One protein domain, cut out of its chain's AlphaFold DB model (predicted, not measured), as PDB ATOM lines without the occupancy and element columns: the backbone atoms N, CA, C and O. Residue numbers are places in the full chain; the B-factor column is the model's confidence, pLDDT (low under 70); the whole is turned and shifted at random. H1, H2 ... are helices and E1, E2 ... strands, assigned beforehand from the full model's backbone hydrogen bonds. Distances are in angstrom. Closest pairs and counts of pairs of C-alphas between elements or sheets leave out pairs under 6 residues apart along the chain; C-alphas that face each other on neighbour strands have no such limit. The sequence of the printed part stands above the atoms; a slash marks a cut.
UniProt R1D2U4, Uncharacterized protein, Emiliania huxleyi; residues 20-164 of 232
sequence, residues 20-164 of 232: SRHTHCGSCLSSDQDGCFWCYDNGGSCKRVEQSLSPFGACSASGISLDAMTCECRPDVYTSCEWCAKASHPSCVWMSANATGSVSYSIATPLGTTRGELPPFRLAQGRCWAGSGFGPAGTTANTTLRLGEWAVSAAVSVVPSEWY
ATOM      1  N   SER A  20     -16.205 -65.027 -12.787       85.50
ATOM      2  CA  SER A  20     -16.828 -65.821 -11.725       85.50
ATOM      3  C   SER A  20     -15.871 -66.276 -10.620       85.50
ATOM      4  O   SER A  20     -16.334 -66.605  -9.530       85.50
ATOM      5  N   ARG A  21     -14.551 -66.235 -10.839       87.50
ATOM      6  CA  ARG A  21     -13.559 -66.515  -9.782       87.50
ATOM      7  C   ARG A  21     -13.508 -65.436  -8.689       87.50
ATOM      8  O   ARG A  21     -12.900 -65.652  -7.643       87.50
ATOM      9  N   HIS A  22     -14.117 -64.272  -8.923       88.69
ATOM     10  CA  HIS A  22     -14.112 -63.148  -7.990       88.69
ATOM     11  C   HIS A  22     -15.335 -63.173  -7.078       88.69
ATOM     12  O   HIS A  22     -16.464 -62.949  -7.510       88.69
ATOM     13  N   THR A  23     -15.088 -63.378  -5.787       87.50
ATOM     14  CA  THR A  23     -16.117 -63.429  -4.735       87.50
ATOM     15  C   THR A  23     -16.435 -62.061  -4.133       87.50
ATOM     16  O   THR A  23     -17.345 -61.943  -3.314       87.50
ATOM     17  N   HIS A  24     -15.693 -61.014  -4.507       88.69
ATOM     18  CA  HIS A  24     -15.854 -59.669  -3.960       88.69
ATOM     19  C   HIS A  24     -15.829 -58.601  -5.055       88.69
ATOM     20  O   HIS A  24     -14.976 -58.650  -5.944       88.69
ATOM     21  N   CYS A  25     -16.688 -57.582  -4.921       88.38
ATOM     22  CA  CYS A  25     -16.830 -56.474  -5.874       88.38
ATOM     23  C   CYS A  25     -15.486 -55.818  -6.230       88.38
ATOM     24  O   CYS A  25     -15.127 -55.755  -7.401       88.38
ATOM     25  N   GLY A  26     -14.685 -55.415  -5.236       88.19
ATOM     26  CA  GLY A  26     -13.395 -54.762  -5.500       88.19
ATOM     27  C   GLY A  26     -12.429 -55.635  -6.308       88.19
ATOM     28  O   GLY A  26     -11.759 -55.144  -7.209       88.19
ATOM     29  N   SER A  27     -12.412 -56.948  -6.051       87.38
ATOM     30  CA  SER A  27     -11.597 -57.889  -6.831       87.38
ATOM     31  C   SER A  27     -12.163 -58.149  -8.230       87.38
ATOM     32  O   SER A  27     -11.398 -58.406  -9.147       87.38
ATOM     33  N   CYS A  28     -13.486 -58.067  -8.402       89.62
ATOM     34  CA  CYS A  28     -14.163 -58.214  -9.692       89.62
ATOM     35  C   CYS A  28     -13.830 -57.058 -10.643       89.62
ATOM     36  O   CYS A  28     -13.644 -57.276 -11.835       89.62
ATOM     37  N   LEU A  29     -13.739 -55.838 -10.103       88.50
ATOM     38  CA  LEU A  29     -13.589 -54.602 -10.878       88.50
ATOM     39  C   LEU A  29     -12.180 -53.996 -10.792       88.50
ATOM     40  O   LEU A  29     -11.979 -52.843 -11.167       88.50
ATOM     41  N   SER A  30     -11.197 -54.753 -10.297       82.19
ATOM     42  CA  SER A  30      -9.787 -54.359 -10.354       82.19
ATOM     43  C   SER A  30      -9.308 -54.258 -11.810       82.19
ATOM     44  O   SER A  30      -9.766 -55.026 -12.653       82.19
ATOM     45  N   SER A  31      -8.358 -53.353 -12.076       58.91
ATOM     46  CA  SER A  31      -7.944 -52.793 -13.381       58.91
ATOM     47  C   SER A  31      -7.629 -53.747 -14.546       58.91
ATOM     48  O   SER A  31      -7.468 -53.275 -15.666       58.91
ATOM     49  N   ASP A  32      -7.582 -55.057 -14.320       58.88
ATOM     50  CA  ASP A  32      -7.133 -56.053 -15.299       58.88
ATOM     51  C   ASP A  32      -8.270 -56.957 -15.815       58.88
ATOM     52  O   ASP A  32      -8.017 -57.995 -16.431       58.88
ATOM     53  N   GLN A  33      -9.532 -56.602 -15.548       63.44
ATOM     54  CA  GLN A  33     -10.689 -57.453 -15.851       63.44
ATOM     55  C   GLN A  33     -11.594 -56.879 -16.934       63.44
ATOM     56  O   GLN A  33     -12.674 -56.341 -16.688       63.44
ATOM     57  N   ASP A  34     -11.134 -57.050 -18.170       76.56
ATOM     58  CA  ASP A  34     -11.877 -56.750 -19.389       76.56
ATOM     59  C   ASP A  34     -13.259 -57.434 -19.386       76.56
ATOM     60  O   ASP A  34     -13.378 -58.660 -19.432       76.56
ATOM     61  N   GLY A  35     -14.328 -56.635 -19.367       86.25
ATOM     62  CA  GLY A  35     -15.689 -57.134 -19.564       86.25
ATOM     63  C   GLY A  35     -16.409 -57.659 -18.321       86.25
ATOM     64  O   GLY A  35     -17.484 -58.237 -18.482       86.25
ATOM     65  N   CYS A  36     -15.868 -57.484 -17.113       90.75
ATOM     66  CA  CYS A  36     -16.550 -57.875 -15.876       90.75
ATOM     67  C   CYS A  36     -17.376 -56.726 -15.274       90.75
ATOM     68  O   CYS A  36     -17.020 -55.554 -15.380       90.75
ATOM     69  N   PHE A  37     -18.477 -57.078 -14.615       91.56
ATOM     70  CA  PHE A  37     -19.278 -56.193 -13.778       91.56
ATOM     71  C   PHE A  37     -19.711 -56.933 -12.507       91.56
ATOM     72  O   PHE A  37     -19.785 -58.166 -12.481       91.56
ATOM     73  N   TRP A  38     -20.024 -56.198 -11.446       92.00
ATOM     74  CA  TRP A  38     -20.557 -56.788 -10.223       92.00
ATOM     75  C   TRP A  38     -22.073 -56.621 -10.167       92.00
ATOM     76  O   TRP A  38     -22.588 -55.524 -10.386       92.00
ATOM     77  N   CYS A  39     -22.781 -57.707  -9.868       92.00
ATOM     78  CA  CYS A  39     -24.230 -57.736  -9.726       92.00
ATOM     79  C   CYS A  39     -24.609 -58.058  -8.280       92.00
ATOM     80  O   CYS A  39     -24.390 -59.184  -7.842       92.00
ATOM     81  N   TYR A  40     -25.184 -57.102  -7.550       89.19
ATOM     82  CA  TYR A  40     -25.581 -57.256  -6.143       89.19
ATOM     83  C   TYR A  40     -26.837 -58.113  -5.930       89.19
ATOM     84  O   TYR A  40     -27.108 -58.527  -4.804       89.19
ATOM     85  N   ASP A  41     -27.597 -58.403  -6.985       88.31
ATOM     86  CA  ASP A  41     -28.800 -59.227  -6.878       88.31
ATOM     87  C   ASP A  41     -28.470 -60.649  -6.395       88.31
ATOM     88  O   ASP A  41     -27.457 -61.236  -6.782       88.31
ATOM     89  N   ASN A  42     -29.359 -61.228  -5.579       84.75
ATOM     90  CA  ASN A  42     -29.263 -62.604  -5.071       84.75
ATOM     91  C   ASN A  42     -27.932 -62.942  -4.367       84.75
ATOM     92  O   ASN A  42     -27.425 -64.052  -4.498       84.75
ATOM     93  N   GLY A  43     -27.377 -61.996  -3.604       83.88
ATOM     94  CA  GLY A  43     -26.199 -62.238  -2.764       83.88
ATOM     95  C   GLY A  43     -24.863 -61.808  -3.368       83.88
ATOM     96  O   GLY A  43     -23.831 -62.067  -2.757       83.88
ATOM     97  N   GLY A  44     -24.862 -61.107  -4.505       88.69
ATOM     98  CA  GLY A  44     -23.638 -60.543  -5.070       88.69
ATOM     99  C   GLY A  44     -22.835 -61.550  -5.891       88.69
ATOM    100  O   GLY A  44     -22.415 -62.590  -5.395       88.69
ATOM    101  N   SER A  45     -22.581 -61.246  -7.161       91.69
ATOM    102  CA  SER A  45     -21.724 -62.073  -8.016       91.69
ATOM    103  C   SER A  45     -21.012 -61.245  -9.079       91.69
ATOM    104  O   SER A  45     -21.575 -60.297  -9.633       91.69
ATOM    105  N   CYS A  46     -19.772 -61.624  -9.384       91.94
ATOM    106  CA  CYS A  46     -19.027 -61.062 -10.500       91.94
ATOM    107  C   CYS A  46     -19.451 -61.762 -11.792       91.94
ATOM    108  O   CYS A  46     -19.321 -62.984 -11.930       91.94
ATOM    109  N   LYS A  47     -19.982 -60.989 -12.734       91.81
ATOM    110  CA  LYS A  47     -20.512 -61.480 -14.004       91.81
ATOM    111  C   LYS A  47     -19.752 -60.853 -15.158       91.81
ATOM    112  O   LYS A  47     -19.221 -59.753 -15.057       91.81
ATOM    113  N   ARG A  48     -19.715 -61.568 -16.274       90.19
ATOM    114  CA  ARG A  48     -19.200 -61.040 -17.533       90.19
ATOM    115  C   ARG A  48     -20.340 -60.401 -18.310       90.19
ATOM    116  O   ARG A  48     -21.443 -60.944 -18.305       90.19
ATOM    117  N   VAL A  49     -20.073 -59.300 -19.006       90.19
ATOM    118  CA  VAL A  49     -21.059 -58.756 -19.938       90.19
ATOM    119  C   VAL A  49     -21.313 -59.720 -21.093       90.19
ATOM    120  O   VAL A  49     -20.393 -60.330 -21.652       90.19
ATOM    121  N   GLU A  50     -22.580 -59.855 -21.448       88.19
ATOM    122  CA  GLU A  50     -23.023 -60.719 -22.531       88.19
ATOM    123  C   GLU A  50     -22.860 -60.015 -23.882       88.19
ATOM    124  O   GLU A  50     -23.110 -58.817 -24.019       88.19
ATOM    125  N   GLN A  51     -22.475 -60.766 -24.916       83.19
ATOM    126  CA  GLN A  51     -22.465 -60.282 -26.302       83.19
ATOM    127  C   GLN A  51     -23.883 -60.340 -26.887       83.19
ATOM    128  O   GLN A  51     -24.150 -61.044 -27.859       83.19
ATOM    129  N   SER A  52     -24.816 -59.645 -26.243       83.06
ATOM    130  CA  SER A  52     -26.239 -59.650 -26.577       83.06
ATOM    131  C   SER A  52     -26.814 -58.236 -26.490       83.06
ATOM    132  O   SER A  52     -26.170 -57.315 -25.991       83.06
ATOM    133  N   LEU A  53     -28.062 -58.055 -26.932       82.31
ATOM    134  CA  LEU A  53     -28.812 -56.807 -26.731       82.31
ATOM    135  C   LEU A  53     -29.167 -56.548 -25.255       82.31
ATOM    136  O   LEU A  53     -29.862 -55.590 -24.952       82.31
ATOM    137  N   SER A  54     -28.742 -57.401 -24.325       87.06
ATOM    138  CA  SER A  54     -28.959 -57.249 -22.887       87.06
ATOM    139  C   SER A  54     -27.654 -57.569 -22.156       87.06
ATOM    140  O   SER A  54     -27.538 -58.615 -21.521       87.06
ATOM    141  N   PRO A  55     -26.644 -56.681 -22.239       88.62
ATOM    142  CA  PRO A  55     -25.272 -56.998 -21.839       88.62
ATOM    143  C   PRO A  55     -25.115 -57.287 -20.341       88.62
ATOM    144  O   PRO A  55     -24.121 -57.885 -19.942       88.62
ATOM    145  N   PHE A  56     -26.084 -56.898 -19.510       91.31
ATOM    146  CA  PHE A  56     -26.087 -57.131 -18.060       91.31
ATOM    147  C   PHE A  56     -26.980 -58.307 -17.627       91.31
ATOM    148  O   PHE A  56     -27.159 -58.541 -16.426       91.31
ATOM    149  N   GLY A  57     -27.532 -59.056 -18.589       89.06
ATOM    150  CA  GLY A  57     -28.403 -60.201 -18.344       89.06
ATOM    151  C   GLY A  57     -29.578 -59.851 -17.424       89.06
ATOM    152  O   GLY A  57     -30.229 -58.823 -17.582       89.06
ATOM    153  N   ALA A  58     -29.822 -60.702 -16.427       88.00
ATOM    154  CA  ALA A  58     -30.895 -60.529 -15.443       88.00
ATOM    155  C   ALA A  58     -30.545 -59.595 -14.264       88.00
ATOM    156  O   ALA A  58     -31.271 -59.593 -13.272       88.00
ATOM    157  N   CYS A  59     -29.427 -58.858 -14.314       91.31
ATOM    158  CA  CYS A  59     -29.071 -57.957 -13.222       91.31
ATOM    159  C   CYS A  59     -29.945 -56.696 -13.228       91.31
ATOM    160  O   CYS A  59     -30.107 -56.039 -14.258       91.31
ATOM    161  N   SER A  60     -30.479 -56.340 -12.066       89.31
ATOM    162  CA  SER A  60     -31.283 -55.145 -11.871       89.31
ATOM    163  C   SER A  60     -30.450 -53.890 -12.120       89.31
ATOM    164  O   SER A  60     -29.288 -53.806 -11.727       89.31
ATOM    165  N   ALA A  61     -31.061 -52.867 -12.718       87.81
ATOM    166  CA  ALA A  61     -30.393 -51.595 -12.999       87.81
ATOM    167  C   ALA A  61     -29.787 -50.949 -11.736       87.81
ATOM    168  O   ALA A  61     -28.718 -50.349 -11.788       87.81
ATOM    169  N   SER A  62     -30.440 -51.125 -10.582       86.00
ATOM    170  CA  SER A  62     -29.955 -50.627  -9.290       86.00
ATOM    171  C   SER A  62     -28.841 -51.479  -8.668       86.00
ATOM    172  O   SER A  62     -28.207 -51.050  -7.708       86.00
ATOM    173  N   GLY A  63     -28.650 -52.710  -9.140       87.31
ATOM    174  CA  GLY A  63     -27.750 -53.705  -8.559       87.31
ATOM    175  C   GLY A  63     -26.416 -53.828  -9.287       87.31
ATOM    176  O   GLY A  63     -25.669 -54.757  -8.994       87.31
ATOM    177  N   ILE A  64     -26.111 -52.940 -10.232       88.56
ATOM    178  CA  ILE A  64     -24.917 -53.031 -11.074       88.56
ATOM    179  C   ILE A  64     -23.820 -52.094 -10.553       88.56
ATOM    180  O   ILE A  64     -24.055 -50.905 -10.344       88.56
ATOM    181  N   SER A  65     -22.605 -52.627 -10.422       89.38
ATOM    182  CA  SER A  65     -21.367 -51.857 -10.266       89.38
ATOM    183  C   SER A  65     -20.422 -52.150 -11.422       89.38
ATOM    184  O   SER A  65     -20.248 -53.305 -11.819       89.38
ATOM    185  N   LEU A  66     -19.811 -51.095 -11.958       87.06
ATOM    186  CA  LEU A  66     -19.031 -51.150 -13.197       87.06
ATOM    187  C   LEU A  66     -17.588 -50.657 -13.048       87.06
ATOM    188  O   LEU A  66     -16.796 -50.777 -13.980       87.06
ATOM    189  N   ASP A  67     -17.250 -50.100 -11.890       82.12
ATOM    190  CA  ASP A  67     -15.905 -49.660 -11.552       82.12
ATOM    191  C   ASP A  67     -15.603 -49.919 -10.072       82.12
ATOM    192  O   ASP A  67     -16.506 -50.020  -9.235       82.12
ATOM    193  N   ALA A  68     -14.316 -50.021  -9.746       80.06
ATOM    194  CA  ALA A  68     -13.865 -50.309  -8.392       80.06
ATOM    195  C   ALA A  68     -14.308 -49.256  -7.357       80.06
ATOM    196  O   ALA A  68     -14.541 -49.627  -6.209       80.06
ATOM    197  N   MET A  69     -14.491 -47.983  -7.734       77.12
ATOM    198  CA  MET A  69     -14.928 -46.950  -6.785       77.12
ATOM    199  C   MET A  69     -16.372 -47.189  -6.341       77.12
ATOM    200  O   MET A  69     -16.691 -47.063  -5.159       77.12
ATOM    201  N   THR A  70     -17.245 -47.642  -7.245       80.19
ATOM    202  CA  THR A  70     -18.612 -48.048  -6.865       80.19
ATOM    203  C   THR A  70     -18.638 -49.248  -5.911       80.19
ATOM    204  O   THR A  70     -19.600 -49.409  -5.161       80.19
ATOM    205  N   CYS A  71     -17.571 -50.056  -5.869       84.31
ATOM    206  CA  CYS A  71     -17.397 -51.124  -4.883       84.31
ATOM    207  C   CYS A  71     -16.886 -50.650  -3.516       84.31
ATOM    208  O   CYS A  71     -16.852 -51.456  -2.583       84.31
ATOM    209  N   GLU A  72     -16.435 -49.405  -3.371       82.75
ATOM    210  CA  GLU A  72     -16.034 -48.868  -2.066       82.75
ATOM    211  C   GLU A  72     -17.269 -48.485  -1.253       82.75
ATOM    212  O   GLU A  72     -17.379 -48.833  -0.080       82.75
ATOM    213  N   CYS A  73     -18.252 -47.864  -1.902       82.00
ATOM    214  CA  CYS A  73     -19.450 -47.326  -1.260       82.00
ATOM    215  C   CYS A  73     -20.608 -48.328  -1.229       82.00
ATOM    216  O   CYS A  73     -21.753 -47.965  -1.501       82.00
ATOM    217  N   ARG A  74     -20.319 -49.608  -0.956       72.50
ATOM    218  CA  ARG A  74     -21.285 -50.674  -1.243       72.50
ATOM    219  C   ARG A  74     -22.572 -50.552  -0.426       72.50
ATOM    220  O   ARG A  74     -22.515 -50.312   0.784       72.50
ATOM    221  N   PRO A  75     -23.728 -50.820  -1.051       63.56
ATOM    222  CA  PRO A  75     -25.022 -50.771  -0.378       63.56
ATOM    223  C   PRO A  75     -25.210 -51.838   0.707       63.56
ATOM    224  O   PRO A  75     -25.972 -51.620   1.643       63.56
ATOM    225  N   ASP A  76     -24.534 -52.979   0.586       66.56
ATOM    226  CA  ASP A  76     -24.530 -54.076   1.563       66.56
ATOM    227  C   ASP A  76     -23.642 -53.792   2.782       66.56
ATOM    228  O   ASP A  76     -23.847 -54.380   3.842       66.56
ATOM    229  N   VAL A  77     -22.683 -52.869   2.653       69.00
ATOM    230  CA  VAL A  77     -21.754 -52.491   3.730       69.00
ATOM    231  C   VAL A  77     -22.270 -51.269   4.492       69.00
ATOM    232  O   VAL A  77     -22.228 -51.240   5.721       69.00
ATOM    233  N   TYR A  78     -22.791 -50.269   3.779       77.75
ATOM    234  CA  TYR A  78     -23.277 -49.027   4.372       77.75
ATOM    235  C   TYR A  78     -24.789 -48.903   4.202       77.75
ATOM    236  O   TYR A  78     -25.288 -48.322   3.237       77.75
ATOM    237  N   THR A  79     -25.514 -49.434   5.182       80.75
ATOM    238  CA  THR A  79     -26.985 -49.426   5.220       80.75
ATOM    239  C   THR A  79     -27.575 -48.170   5.862       80.75
ATOM    240  O   THR A  79     -28.793 -48.000   5.870       80.75
ATOM    241  N   SER A  80     -26.737 -47.272   6.386       83.44
ATOM    242  CA  SER A  80     -27.174 -45.987   6.928       83.44
ATOM    243  C   SER A  80     -26.276 -44.834   6.485       83.44
ATOM    244  O   SER A  80     -25.090 -45.006   6.181       83.44
ATOM    245  N   CYS A  81     -26.859 -43.636   6.507       83.50
ATOM    246  CA  CYS A  81     -26.181 -42.383   6.188       83.50
ATOM    247  C   CYS A  81     -24.919 -42.186   7.036       83.50
ATOM    248  O   CYS A  81     -23.851 -41.890   6.506       83.50
ATOM    249  N   GLU A  82     -25.032 -42.420   8.346       82.94
ATOM    250  CA  GLU A  82     -23.957 -42.209   9.318       82.94
ATOM    251  C   GLU A  82     -22.719 -43.064   9.028       82.94
ATOM    252  O   GLU A  82     -21.597 -42.610   9.227       82.94
ATOM    253  N   TRP A  83     -22.905 -44.293   8.539       84.69
ATOM    254  CA  TRP A  83     -21.794 -45.174   8.172       84.69
ATOM    255  C   TRP A  83     -21.222 -44.859   6.790       84.69
ATOM    256  O   TRP A  83     -20.012 -44.968   6.589       84.69
ATOM    257  N   CYS A  84     -22.087 -44.446   5.865       85.31
ATOM    258  CA  CYS A  84     -21.714 -44.097   4.503       85.31
ATOM    259  C   CYS A  84     -20.852 -42.828   4.442       85.31
ATOM    260  O   CYS A  84     -19.739 -42.863   3.928       85.31
ATOM    261  N   ALA A  85     -21.341 -41.718   5.001       80.31
ATOM    262  CA  ALA A  85     -20.735 -40.395   4.849       80.31
ATOM    263  C   ALA A  85     -19.743 -40.067   5.982       80.31
ATOM    264  O   ALA A  85     -19.759 -38.971   6.551       80.31
ATOM    265  N   LYS A  86     -18.890 -41.030   6.352       81.31
ATOM    266  CA  LYS A  86     -17.820 -40.814   7.339       81.31
ATOM    267  C   LYS A  86     -16.621 -40.130   6.694       81.31
ATOM    268  O   LYS A  86     -16.316 -40.358   5.530       81.31
ATOM    269  N   ALA A  87     -15.857 -39.387   7.494       77.50
ATOM    270  CA  ALA A  87     -14.586 -38.803   7.055       77.50
ATOM    271  C   ALA A  87     -13.569 -39.858   6.567       77.50
ATOM    272  O   ALA A  87     -12.696 -39.542   5.768       77.50
ATOM    273  N   SER A  88     -13.695 -41.114   7.016       80.38
ATOM    274  CA  SER A  88     -12.900 -42.242   6.519       80.38
ATOM    275  C   SER A  88     -13.270 -42.677   5.096       80.38
ATOM    276  O   SER A  88     -12.481 -43.381   4.473       80.38
ATOM    277  N   HIS A  89     -14.437 -42.275   4.581       80.88
ATOM    278  CA  HIS A  89     -14.964 -42.635   3.260       80.88
ATOM    279  C   HIS A  89     -15.323 -41.369   2.458       80.88
ATOM    280  O   HIS A  89     -16.488 -41.144   2.131       80.88
ATOM    281  N   PRO A  90     -14.344 -40.504   2.135       77.88
ATOM    282  CA  PRO A  90     -14.614 -39.207   1.507       77.88
ATOM    283  C   PRO A  90     -15.179 -39.314   0.080       77.88
ATOM    284  O   PRO A  90     -15.737 -38.345  -0.430       77.88
ATOM    285  N   SER A  91     -15.028 -40.474  -0.565       82.00
ATOM    286  CA  SER A  91     -15.589 -40.809  -1.878       82.00
ATOM    287  C   SER A  91     -17.030 -41.325  -1.810       82.00
ATOM    288  O   SER A  91     -17.622 -41.584  -2.857       82.00
ATOM    289  N   CYS A  92     -17.589 -41.489  -0.605       84.81
ATOM    290  CA  CYS A  92     -18.896 -42.082  -0.381       84.81
ATOM    291  C   CYS A  92     -19.908 -41.074   0.149       84.81
ATOM    292  O   CYS A  92     -19.654 -40.283   1.057       84.81
ATOM    293  N   VAL A  93     -21.097 -41.135  -0.432       83.75
ATOM    294  CA  VAL A  93     -22.169 -40.168  -0.225       83.75
ATOM    295  C   VAL A  93     -23.494 -40.903  -0.128       83.75
ATOM    296  O   VAL A  93     -23.753 -41.870  -0.845       83.75
ATOM    297  N   TRP A  94     -24.342 -40.464   0.792       85.94
ATOM    298  CA  TRP A  94     -25.645 -41.058   1.015       85.94
ATOM    299  C   TRP A  94     -26.666 -40.493   0.032       85.94
ATOM    300  O   TRP A  94     -27.033 -39.318   0.081       85.94
ATOM    301  N   MET A  95     -27.158 -41.358  -0.845       85.56
ATOM    302  CA  MET A  95     -28.305 -41.083  -1.692       85.56
ATOM    303  C   MET A  95     -29.583 -41.295  -0.883       85.56
ATOM    304  O   MET A  95     -29.772 -42.354  -0.282       85.56
ATOM    305  N   SER A  96     -30.470 -40.301  -0.859       82.88
ATOM    306  CA  SER A  96     -31.720 -40.389  -0.105       82.88
ATOM    307  C   SER A  96     -32.638 -41.485  -0.650       82.88
ATOM    308  O   SER A  96     -32.539 -41.920  -1.801       82.88
ATOM    309  N   ALA A  97     -33.595 -41.906   0.180       85.31
ATOM    310  CA  ALA A  97     -34.727 -42.669  -0.324       85.31
ATOM    311  C   ALA A  97     -35.442 -41.862  -1.420       85.31
ATOM    312  O   ALA A  97     -35.409 -40.631  -1.422       85.31
ATOM    313  N   ASN A  98     -36.102 -42.567  -2.333       88.56
ATOM    314  CA  ASN A  98     -36.829 -42.029  -3.482       88.56
ATOM    315  C   ASN A  98     -35.992 -41.396  -4.594       88.56
ATOM    316  O   ASN A  98     -36.581 -40.973  -5.589       88.56
ATOM    317  N   ALA A  99     -34.662 -41.399  -4.490       88.62
ATOM    318  CA  ALA A  99     -33.821 -41.079  -5.632       88.62
ATOM    319  C   ALA A  99     -34.134 -42.018  -6.805       88.62
ATOM    320  O   ALA A  99     -34.381 -43.220  -6.625       88.62
ATOM    321  N   THR A 100     -34.145 -41.454  -8.005       91.81
ATOM    322  CA  THR A 100     -34.392 -42.177  -9.249       91.81
ATOM    323  C   THR A 100     -33.078 -42.391  -9.973       91.81
ATOM    324  O   THR A 100     -32.169 -41.570  -9.889       91.81
ATOM    325  N   GLY A 101     -32.957 -43.504 -10.681       91.12
ATOM    326  CA  GLY A 101     -31.780 -43.764 -11.489       91.12
ATOM    327  C   GLY A 101     -32.107 -44.489 -12.776       91.12
ATOM    328  O   GLY A 101     -33.164 -45.107 -12.922       91.12
ATOM    329  N   SER A 102     -31.184 -44.395 -13.720       92.75
ATOM    330  CA  SER A 102     -31.256 -45.063 -15.010       92.75
ATOM    331  C   SER A 102     -29.890 -45.603 -15.401       92.75
ATOM    332  O   SER A 102     -28.848 -45.113 -14.959       92.75
ATOM    333  N   VAL A 103     -29.901 -46.647 -16.228       93.44
ATOM    334  CA  VAL A 103     -28.686 -47.229 -16.795       93.44
ATOM    335  C   VAL A 103     -28.846 -47.275 -18.298       93.44
ATOM    336  O   VAL A 103     -29.619 -48.073 -18.825       93.44
ATOM    337  N   SER A 104     -28.093 -46.430 -18.990       94.50
ATOM    338  CA  SER A 104     -27.995 -46.478 -20.446       94.50
ATOM    339  C   SER A 104     -26.730 -47.215 -20.854       94.50
ATOM    340  O   SER A 104     -25.720 -47.185 -20.147       94.50
ATOM    341  N   TYR A 105     -26.778 -47.904 -21.987       94.38
ATOM    342  CA  TYR A 105     -25.623 -48.610 -22.519       94.38
ATOM    343  C   TYR A 105     -25.539 -48.506 -24.035       94.38
ATOM    344  O   TYR A 105     -26.514 -48.271 -24.751       94.38
ATOM    345  N   SER A 106     -24.329 -48.698 -24.534       94.31
ATOM    346  CA  SER A 106     -24.027 -48.797 -25.949       94.31
ATOM    347  C   SER A 106     -23.041 -49.927 -26.185       94.31
ATOM    348  O   SER A 106     -22.108 -50.119 -25.411       94.31
ATOM    349  N   ILE A 107     -23.274 -50.682 -27.249       93.31
ATOM    350  CA  ILE A 107     -22.473 -51.829 -27.651       93.31
ATOM    351  C   ILE A 107     -21.818 -51.448 -28.968       93.31
ATOM    352  O   ILE A 107     -22.493 -51.346 -29.992       93.31
ATOM    353  N   ALA A 108     -20.517 -51.191 -28.926       92.50
ATOM    354  CA  ALA A 108     -19.698 -50.947 -30.097       92.50
ATOM    355  C   ALA A 108     -19.152 -52.280 -30.619       92.50
ATOM    356  O   ALA A 108     -18.518 -53.041 -29.886       92.50
ATOM    357  N   THR A 109     -19.400 -52.539 -31.896       89.50
ATOM    358  CA  THR A 109     -18.895 -53.691 -32.648       89.50
ATOM    359  C   THR A 109     -18.204 -53.192 -33.920       89.50
ATOM    360  O   THR A 109     -18.457 -52.056 -34.335       89.50
ATOM    361  N   PRO A 110     -17.406 -54.026 -34.611       87.94
ATOM    362  CA  PRO A 110     -16.843 -53.664 -35.914       87.94
ATOM    363  C   PRO A 110     -17.896 -53.291 -36.972       87.94
ATOM    364  O   PRO A 110     -17.588 -52.586 -37.928       87.94
ATOM    365  N   LEU A 111     -19.141 -53.753 -36.805       89.62
ATOM    366  CA  LEU A 111     -20.247 -53.521 -37.737       89.62
ATOM    367  C   LEU A 111     -21.057 -52.254 -37.421       89.62
ATOM    368  O   LEU A 111     -21.863 -51.824 -38.242       89.62
ATOM    369  N   GLY A 112     -20.871 -51.657 -36.241       90.25
ATOM    370  CA  GLY A 112     -21.627 -50.487 -35.804       90.25
ATOM    371  C   GLY A 112     -21.862 -50.440 -34.298       90.25
ATOM    372  O   GLY A 112     -21.386 -51.288 -33.542       90.25
ATOM    373  N   THR A 113     -22.602 -49.419 -33.860       94.25
ATOM    374  CA  THR A 113     -22.953 -49.207 -32.449       94.25
ATOM    375  C   THR A 113     -24.455 -49.327 -32.237       94.25
ATOM    376  O   THR A 113     -25.230 -48.607 -32.866       94.25
ATOM    377  N   THR A 114     -24.861 -50.178 -31.300       93.56
ATOM    378  CA  THR A 114     -26.251 -50.275 -30.831       93.56
ATOM    379  C   THR A 114     -26.371 -49.608 -29.467       93.56
ATOM    380  O   THR A 114     -25.425 -49.632 -28.686       93.56
ATOM    381  N   ARG A 115     -27.516 -48.991 -29.170       94.75
ATOM    382  CA  ARG A 115     -27.792 -48.358 -27.874       94.75
ATOM    383  C   ARG A 115     -29.030 -48.974 -27.246       94.75
ATOM    384  O   ARG A 115     -29.935 -49.388 -27.966       94.75
ATOM    385  N   GLY A 116     -29.065 -48.990 -25.926       92.81
ATOM    386  CA  GLY A 116     -30.214 -49.430 -25.156       92.81
ATOM    387  C   GLY A 116     -30.220 -48.808 -23.768       92.81
ATOM    388  O   GLY A 116     -29.294 -48.098 -23.372       92.81
ATOM    389  N   GLU A 117     -31.287 -49.080 -23.036       93.50
ATOM    390  CA  GLU A 117     -31.473 -48.618 -21.668       93.50
ATOM    391  C   GLU A 117     -32.090 -49.752 -20.854       93.50
ATOM    392  O   GLU A 117     -32.913 -50.519 -21.363       93.50
ATOM    393  N   LEU A 118     -31.652 -49.901 -19.607       92.25
ATOM    394  CA  LEU A 118     -32.336 -50.756 -18.646       92.25
ATOM    395  C   LEU A 118     -33.544 -50.010 -18.068       92.25
ATOM    396  O   LEU A 118     -33.543 -48.779 -18.037       92.25
ATOM    397  N   PRO A 119     -34.559 -50.726 -17.555       93.00
ATOM    398  CA  PRO A 119     -35.667 -50.084 -16.866       93.00
ATOM    399  C   PRO A 119     -35.165 -49.146 -15.757       93.00
ATOM    400  O   PRO A 119     -34.270 -49.533 -14.993       93.00
ATOM    401  N   PRO A 120     -35.727 -47.928 -15.644       92.62
ATOM    402  CA  PRO A 120     -35.351 -47.012 -14.582       92.62
ATOM    403  C   PRO A 120     -35.686 -47.626 -13.224       92.62
ATOM    404  O   PRO A 120     -36.633 -48.404 -13.079       92.62
ATOM    405  N   PHE A 121     -34.917 -47.250 -12.213       91.00
ATOM    406  CA  PHE A 121     -35.097 -47.727 -10.853       91.00
ATOM    407  C   PHE A 121     -35.344 -46.571  -9.892       91.00
ATOM    408  O   PHE A 121     -35.021 -45.411 -10.155       91.00
ATOM    409  N   ARG A 122     -35.916 -46.909  -8.740       91.62
ATOM    410  CA  ARG A 122     -36.077 -45.999  -7.613       91.62
ATOM    411  C   ARG A 122     -35.522 -46.660  -6.370       91.62
ATOM    412  O   ARG A 122     -35.796 -47.829  -6.103       91.62
ATOM    413  N   LEU A 123     -34.758 -45.901  -5.604       86.69
ATOM    414  CA  LEU A 123     -34.221 -46.363  -4.338       86.69
ATOM    415  C   LEU A 123     -35.337 -46.346  -3.289       86.69
ATOM    416  O   LEU A 123     -35.770 -45.284  -2.848       86.69
ATOM    417  N   ALA A 124     -35.842 -47.524  -2.917       85.25
ATOM    418  CA  ALA A 124     -36.879 -47.645  -1.888       85.25
ATOM    419  C   ALA A 124     -36.371 -47.182  -0.512       85.25
ATOM    420  O   ALA A 124     -37.101 -46.575   0.266       85.25
ATOM    421  N   GLN A 125     -35.096 -47.449  -0.243       81.69
ATOM    422  CA  GLN A 125     -34.358 -46.979   0.919       81.69
ATOM    423  C   GLN A 125     -33.155 -46.186   0.420       81.69
ATOM    424  O   GLN A 125     -32.661 -46.449  -0.678       81.69
ATOM    425  N   GLY A 126     -32.699 -45.211   1.210       82.19
ATOM    426  CA  GLY A 126     -31.453 -44.519   0.899       82.19
ATOM    427  C   GLY A 126     -30.286 -45.504   0.812       82.19
ATOM    428  O   GLY A 126     -30.356 -46.621   1.333       82.19
ATOM    429  N   ARG A 127     -29.230 -45.118   0.107       85.31
ATOM    430  CA  ARG A 127     -28.104 -45.997  -0.195       85.31
ATOM    431  C   ARG A 127     -26.819 -45.201  -0.313       85.31
ATOM    432  O   ARG A 127     -26.809 -44.105  -0.860       85.31
ATOM    433  N   CYS A 128     -25.723 -45.809   0.115       85.62
ATOM    434  CA  CYS A 128     -24.401 -45.274  -0.139       85.62
ATOM    435  C   CYS A 128     -24.009 -45.384  -1.617       85.62
ATOM    436  O   CYS A 128     -24.233 -46.409  -2.260       85.62
ATOM    437  N   TRP A 129     -23.448 -44.312  -2.158       84.50
ATOM    438  CA  TRP A 129     -23.070 -44.198  -3.558       84.50
ATOM    439  C   TRP A 129     -21.675 -43.592  -3.678       84.50
ATOM    440  O   TRP A 129     -21.278 -42.781  -2.843       84.50
ATOM    441  N   ALA A 130     -20.937 -43.978  -4.717       83.88
ATOM    442  CA  ALA A 130     -19.624 -43.412  -4.995       83.88
ATOM    443  C   ALA A 130     -19.753 -42.075  -5.728       83.88
ATOM    444  O   ALA A 130     -20.392 -41.979  -6.779       83.88
ATOM    445  N   GLY A 131     -19.143 -41.034  -5.180       77.38
ATOM    446  CA  GLY A 131     -19.137 -39.705  -5.769       77.38
ATOM    447  C   GLY A 131     -18.804 -38.623  -4.754       77.38
ATOM    448  O   GLY A 131     -18.802 -38.833  -3.546       77.38
ATOM    449  N   SER A 132     -18.547 -37.427  -5.261       66.94
ATOM    450  CA  SER A 132     -18.341 -36.235  -4.444       66.94
ATOM    451  C   SER A 132     -19.459 -35.240  -4.723       66.94
ATOM    452  O   SER A 132     -19.629 -34.850  -5.875       66.94
ATOM    453  N   GLY A 133     -20.180 -34.812  -3.682       59.97
ATOM    454  CA  GLY A 133     -21.081 -33.656  -3.734       59.97
ATOM    455  C   GLY A 133     -22.182 -33.749  -4.792       59.97
ATOM    456  O   GLY A 133     -22.042 -33.232  -5.897       59.97
ATOM    457  N   PHE A 134     -23.319 -34.350  -4.442       66.38
ATOM    458  CA  PHE A 134     -24.494 -34.307  -5.309       66.38
ATOM    459  C   PHE A 134     -25.139 -32.923  -5.279       66.38
ATOM    460  O   PHE A 134     -25.521 -32.421  -4.222       66.38
ATOM    461  N   GLY A 135     -25.275 -32.323  -6.459       69.25
ATOM    462  CA  GLY A 135     -26.180 -31.203  -6.683       69.25
ATOM    463  C   GLY A 135     -27.587 -31.684  -7.063       69.25
ATOM    464  O   GLY A 135     -27.819 -32.889  -7.195       69.25
ATOM    465  N   PRO A 136     -28.522 -30.757  -7.333       72.38
ATOM    466  CA  PRO A 136     -29.875 -31.091  -7.796       72.38
ATOM    467  C   PRO A 136     -29.903 -31.922  -9.088       72.38
ATOM    468  O   PRO A 136     -30.882 -32.605  -9.358       72.38
ATOM    469  N   ALA A 137     -28.836 -31.869  -9.889       80.56
ATOM    470  CA  ALA A 137     -28.713 -32.624 -11.132       80.56
ATOM    471  C   ALA A 137     -28.318 -34.102 -10.931       80.56
ATOM    472  O   ALA A 137     -28.319 -34.861 -11.897       80.56
ATOM    473  N   GLY A 138     -27.982 -34.519  -9.705       83.00
ATOM    474  CA  GLY A 138     -27.531 -35.878  -9.423       83.00
ATOM    475  C   GLY A 138     -26.093 -36.157  -9.856       83.00
ATOM    476  O   GLY A 138     -25.249 -35.261  -9.877       83.00
ATOM    477  N   THR A 139     -25.812 -37.421 -10.161       83.81
ATOM    478  CA  THR A 139     -24.515 -37.890 -10.661       83.81
ATOM    479  C   THR A 139     -24.695 -38.815 -11.846       83.81
ATOM    480  O   THR A 139     -25.703 -39.511 -11.956       83.81
ATOM    481  N   THR A 140     -23.688 -38.867 -12.707       86.06
ATOM    482  CA  THR A 140     -23.595 -39.874 -13.758       86.06
ATOM    483  C   THR A 140     -22.197 -40.470 -13.748       86.06
ATOM    484  O   THR A 140     -21.209 -39.749 -13.884       86.06
ATOM    485  N   ALA A 141     -22.117 -41.787 -13.586       84.00
ATOM    486  CA  ALA A 141     -20.883 -42.552 -13.683       84.00
ATOM    487  C   ALA A 141     -20.859 -43.297 -15.017       84.00
ATOM    488  O   ALA A 141     -21.794 -44.030 -15.340       84.00
ATOM    489  N   ASN A 142     -19.783 -43.112 -15.778       88.06
ATOM    490  CA  ASN A 142     -19.598 -43.729 -17.085       88.06
ATOM    491  C   ASN A 142     -18.420 -44.689 -17.043       88.06
ATOM    492  O   ASN A 142     -17.381 -44.389 -16.458       88.06
ATOM    493  N   THR A 143     -18.553 -45.804 -17.742       88.69
ATOM    494  CA  THR A 143     -17.486 -46.788 -17.890       88.69
ATOM    495  C   THR A 143     -17.548 -47.428 -19.269       88.69
ATOM    496  O   THR A 143     -18.596 -47.441 -19.924       88.69
ATOM    497  N   THR A 144     -16.423 -47.974 -19.709       89.81
ATOM    498  CA  THR A 144     -16.332 -48.736 -20.949       89.81
ATOM    499  C   THR A 144     -15.641 -50.054 -20.665       89.81
ATOM    500  O   THR A 144     -14.452 -50.097 -20.359       89.81
ATOM    501  N   LEU A 145     -16.391 -51.135 -20.824       87.56
ATOM    502  CA  LEU A 145     -15.933 -52.503 -20.679       87.56
ATOM    503  C   LEU A 145     -15.521 -53.030 -22.054       87.56
ATOM    504  O   LEU A 145     -16.339 -53.091 -22.974       87.56
ATOM    505  N   ARG A 146     -14.247 -53.390 -22.222       86.19
ATOM    506  CA  ARG A 146     -13.718 -53.910 -23.493       86.19
ATOM    507  C   ARG A 146     -13.755 -55.435 -23.515       86.19
ATOM    508  O   ARG A 146     -13.460 -56.076 -22.517       86.19
ATOM    509  N   LEU A 147     -14.114 -56.010 -24.660       84.00
ATOM    510  CA  LEU A 147     -14.187 -57.453 -24.905       84.00
ATOM    511  C   LEU A 147     -13.593 -57.765 -26.280       84.00
ATOM    512  O   LEU A 147     -14.305 -58.032 -27.248       84.00
ATOM    513  N   GLY A 148     -12.264 -57.706 -26.379       82.00
ATOM    514  CA  GLY A 148     -11.575 -57.872 -27.660       82.00
ATOM    515  C   GLY A 148     -11.913 -56.729 -28.621       82.00
ATOM    516  O   GLY A 148     -11.595 -55.580 -28.329       82.00
ATOM    517  N   GLU A 149     -12.548 -57.045 -29.751       84.31
ATOM    518  CA  GLU A 149     -12.975 -56.071 -30.777       84.31
ATOM    519  C   GLU A 149     -14.316 -55.379 -30.467       84.31
ATOM    520  O   GLU A 149     -14.798 -54.560 -31.246       84.31
ATOM    521  N   TRP A 150     -14.929 -55.718 -29.332       85.81
ATOM    522  CA  TRP A 150     -16.240 -55.250 -28.904       85.81
ATOM    523  C   TRP A 150     -16.053 -54.382 -27.662       85.81
ATOM    524  O   TRP A 150     -15.148 -54.624 -26.858       85.81
ATOM    525  N   ALA A 151     -16.920 -53.398 -27.460       90.19
ATOM    526  CA  ALA A 151     -16.938 -52.627 -26.224       90.19
ATOM    527  C   ALA A 151     -18.369 -52.336 -25.787       90.19
ATOM    528  O   ALA A 151     -19.219 -51.995 -26.605       90.19
ATOM    529  N   VAL A 152     -18.619 -52.445 -24.488       90.88
ATOM    530  CA  VAL A 152     -19.870 -52.035 -23.857       90.88
ATOM    531  C   VAL A 152     -19.579 -50.790 -23.035       90.88
ATOM    532  O   VAL A 152     -18.899 -50.865 -22.016       90.88
ATOM    533  N   SER A 153     -20.077 -49.641 -23.476       91.75
ATOM    534  CA  SER A 153     -20.050 -48.419 -22.673       91.75
ATOM    535  C   SER A 153     -21.372 -48.272 -21.950       91.75
ATOM    536  O   SER A 153     -22.418 -48.354 -22.590       91.75
ATOM    537  N   ALA A 154     -21.335 -48.030 -20.649       92.12
ATOM    538  CA  ALA A 154     -22.527 -47.846 -19.840       92.12
ATOM    539  C   ALA A 154     -22.414 -46.600 -18.969       92.12
ATOM    540  O   ALA A 154     -21.328 -46.228 -18.527       92.12
ATOM    541  N   ALA A 155     -23.560 -45.963 -18.766       91.12
ATOM    542  CA  ALA A 155     -23.725 -44.764 -17.973       91.12
ATOM    543  C   ALA A 155     -24.831 -45.009 -16.951       91.12
ATOM    544  O   ALA A 155     -25.980 -45.261 -17.321       91.12
ATOM    545  N   VAL A 156     -24.468 -44.938 -15.675       89.25
ATOM    546  CA  VAL A 156     -25.395 -45.037 -14.550       89.25
ATOM    547  C   VAL A 156     -25.639 -43.630 -14.038       89.25
ATOM    548  O   VAL A 156     -24.714 -42.981 -13.551       89.25
ATOM    549  N   SER A 157     -26.875 -43.155 -14.158       89.38
ATOM    550  CA  SER A 157     -27.291 -41.858 -13.636       89.38
ATOM    551  C   SER A 157     -28.179 -42.044 -12.419       89.38
ATOM    552  O   SER A 157     -29.057 -42.906 -12.425       89.38
ATOM    553  N   VAL A 158     -27.960 -41.243 -11.379       88.06
ATOM    554  CA  VAL A 158     -28.808 -41.215 -10.185       88.06
ATOM    555  C   VAL A 158     -29.099 -39.772  -9.815       88.06
ATOM    556  O   VAL A 158     -28.180 -38.977  -9.613       88.06
ATOM    557  N   VAL A 159     -30.382 -39.449  -9.704       89.75
ATOM    558  CA  VAL A 159     -30.895 -38.125  -9.372       89.75
ATOM    559  C   VAL A 159     -31.594 -38.192  -8.013       89.75
ATOM    560  O   VAL A 159     -32.520 -38.992  -7.837       89.75
ATOM    561  N   PRO A 160     -31.169 -37.380  -7.032       86.69
ATOM    562  CA  PRO A 160     -31.819 -37.350  -5.735       86.69
ATOM    563  C   PRO A 160     -33.218 -36.731  -5.851       86.69
ATOM    564  O   PRO A 160     -33.434 -35.800  -6.625       86.69
ATOM    565  N   SER A 161     -34.171 -37.214  -5.051       85.38
ATOM    566  CA  SER A 161     -35.491 -36.574  -4.951       85.38
ATOM    567  C   SER A 161     -35.426 -35.236  -4.211       85.38
ATOM    568  O   SER A 161     -36.228 -34.344  -4.468       85.38
ATOM    569  N   GLU A 162     -34.472 -35.106  -3.290       79.88
ATOM    570  CA  GLU A 162     -34.206 -33.924  -2.474       79.88
ATOM    571  C   GLU A 162     -32.691 -33.794  -2.298       79.88
ATOM    572  O   GLU A 162     -32.002 -34.802  -2.136       79.88
ATOM    573  N   TRP A 163     -32.151 -32.576  -2.324       71.94
ATOM    574  CA  TRP A 163     -30.712 -32.356  -2.191       71.94
ATOM    575  C   TRP A 163     -30.415 -31.383  -1.049       71.94
ATOM    576  O   TRP A 163     -31.076 -30.355  -0.891       71.94
ATOM    577  N   TYR A 164     -29.396 -31.715  -0.261       70.88
ATOM    578  CA  TYR A 164     -28.945 -30.927   0.880       70.88
ATOM    579  C   TYR A 164     -27.417 -30.885   0.893       70.88
ATOM    580  O   TYR A 164     -26.755 -31.864   0.553       70.88
TER     581      TYR A 164
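AT A GLANCE: This is residues 20 to 164 of the 232 residues of an uncharacterized protein of Emiliania huxleyi (UniProt R1D2U4). A long, twisted sheet of four strands, E5, E4, E8 and E7, makes a wall along the longest axis; over one of its faces sits a small unit of the hairpin E1 and E2 with the one-turn helix H1, and the opposite face is bare. At the end of the wall where E4 begins and E5 ends sits a second small unit, the strand pair E3 and E6 with the short helix H2, and the long stretch of residues 49 to 80, with no named element, joins the two units. The printed part has 145 residues, with two named helices and eight named strands in the order H1 E1 E2 H2 E3 E4 E5 E6 E7 E8; the class is mostly strand, though under half of the printed residues are in named elements. The large sheet has the order E5 E4 E8 E7, all antiparallel, as are the pairs E1 E2 and E3 E6. The whole is compact, with a radius of gyration of the C-alphas of 15.0 A, and its outline is only just elongated, with spans of 46 by 31 by 25 A.

IN THESE COORDINATES: Begin at Ser 20 and go on to C-alpha 25 at (-16.830, -56.474, -5.874), where H1 begins; it covers residues 25 to 28. Next come E1, residues 36 to 39, and E2, residues 45 to 48. After the stretch from 49 to 80 you reach H2, residues 81 to 84, and then E3, residues 92 to 95. Find C-alpha 100 at (-34.392, -42.177, -9.249); from there E4 runs to residue 109, 30.3 A from first to last C-alpha. E5, residues 112 to 122, runs back over 32.0 A and is the longest strand by residues. E6 covers residues 127 to 130. E7, residues 139 to 147, spans 26.3 A, and E8, residues 150 to 159, spans 29.8 A and ends at C-alpha 159, (-30.895, -38.125, -9.372).

HOW THE PARTS SIT: Look first at the large sheet, with E5 and E7 as its edge strands. E4 and E5 form a hairpin, their directions 164 degrees apart, with N 107 and O 114 at 2.8 A. The inner strands E4 and E8 are antiparallel at 167 degrees, and N 106 is 2.7 A from O 153. E7 and E8 form a hairpin at 166 degrees, with N 145 and O 152 at 2.8 A. Now look at E1: its closest C-alpha pair with E7 is Cys 36 and Leu 145, 7.2 A apart. E1 and E2 form a hairpin at 143 degrees, with N 37 and O 47 at 2.8 A. Residues 38 to 39 of E1 also pair, antiparallel, with residues 64 to 65. The closest C-alphas of H1 and E1 are those of Cys 25 and Trp 38, 5.7 A apart. In the other unit E3 and E6 are antiparallel at 138 degrees, with N 95 and O 127 at 2.8 A. The closest C-alphas of H2 and E3 are those of Cys 81 and Trp 94, 5.4 A apart. H1 and H2 are apart, and neither is on the large sheet. Both helices are too short for an O i to N i+4 pair; each has one O i to N i+3 pair, within hydrogen-bond range.

THE WHOLE: The two C-alphas farthest apart are those of Glu 82 and Leu 111, at 48.5 A. The printed part has no cut. The link from E2 to H2 is long, with 32 residues. The mean pLDDT of the printed part is 85.0; look for values under 70 at residues 31 to 33, 75 to 77 and 132 to 135 of the model.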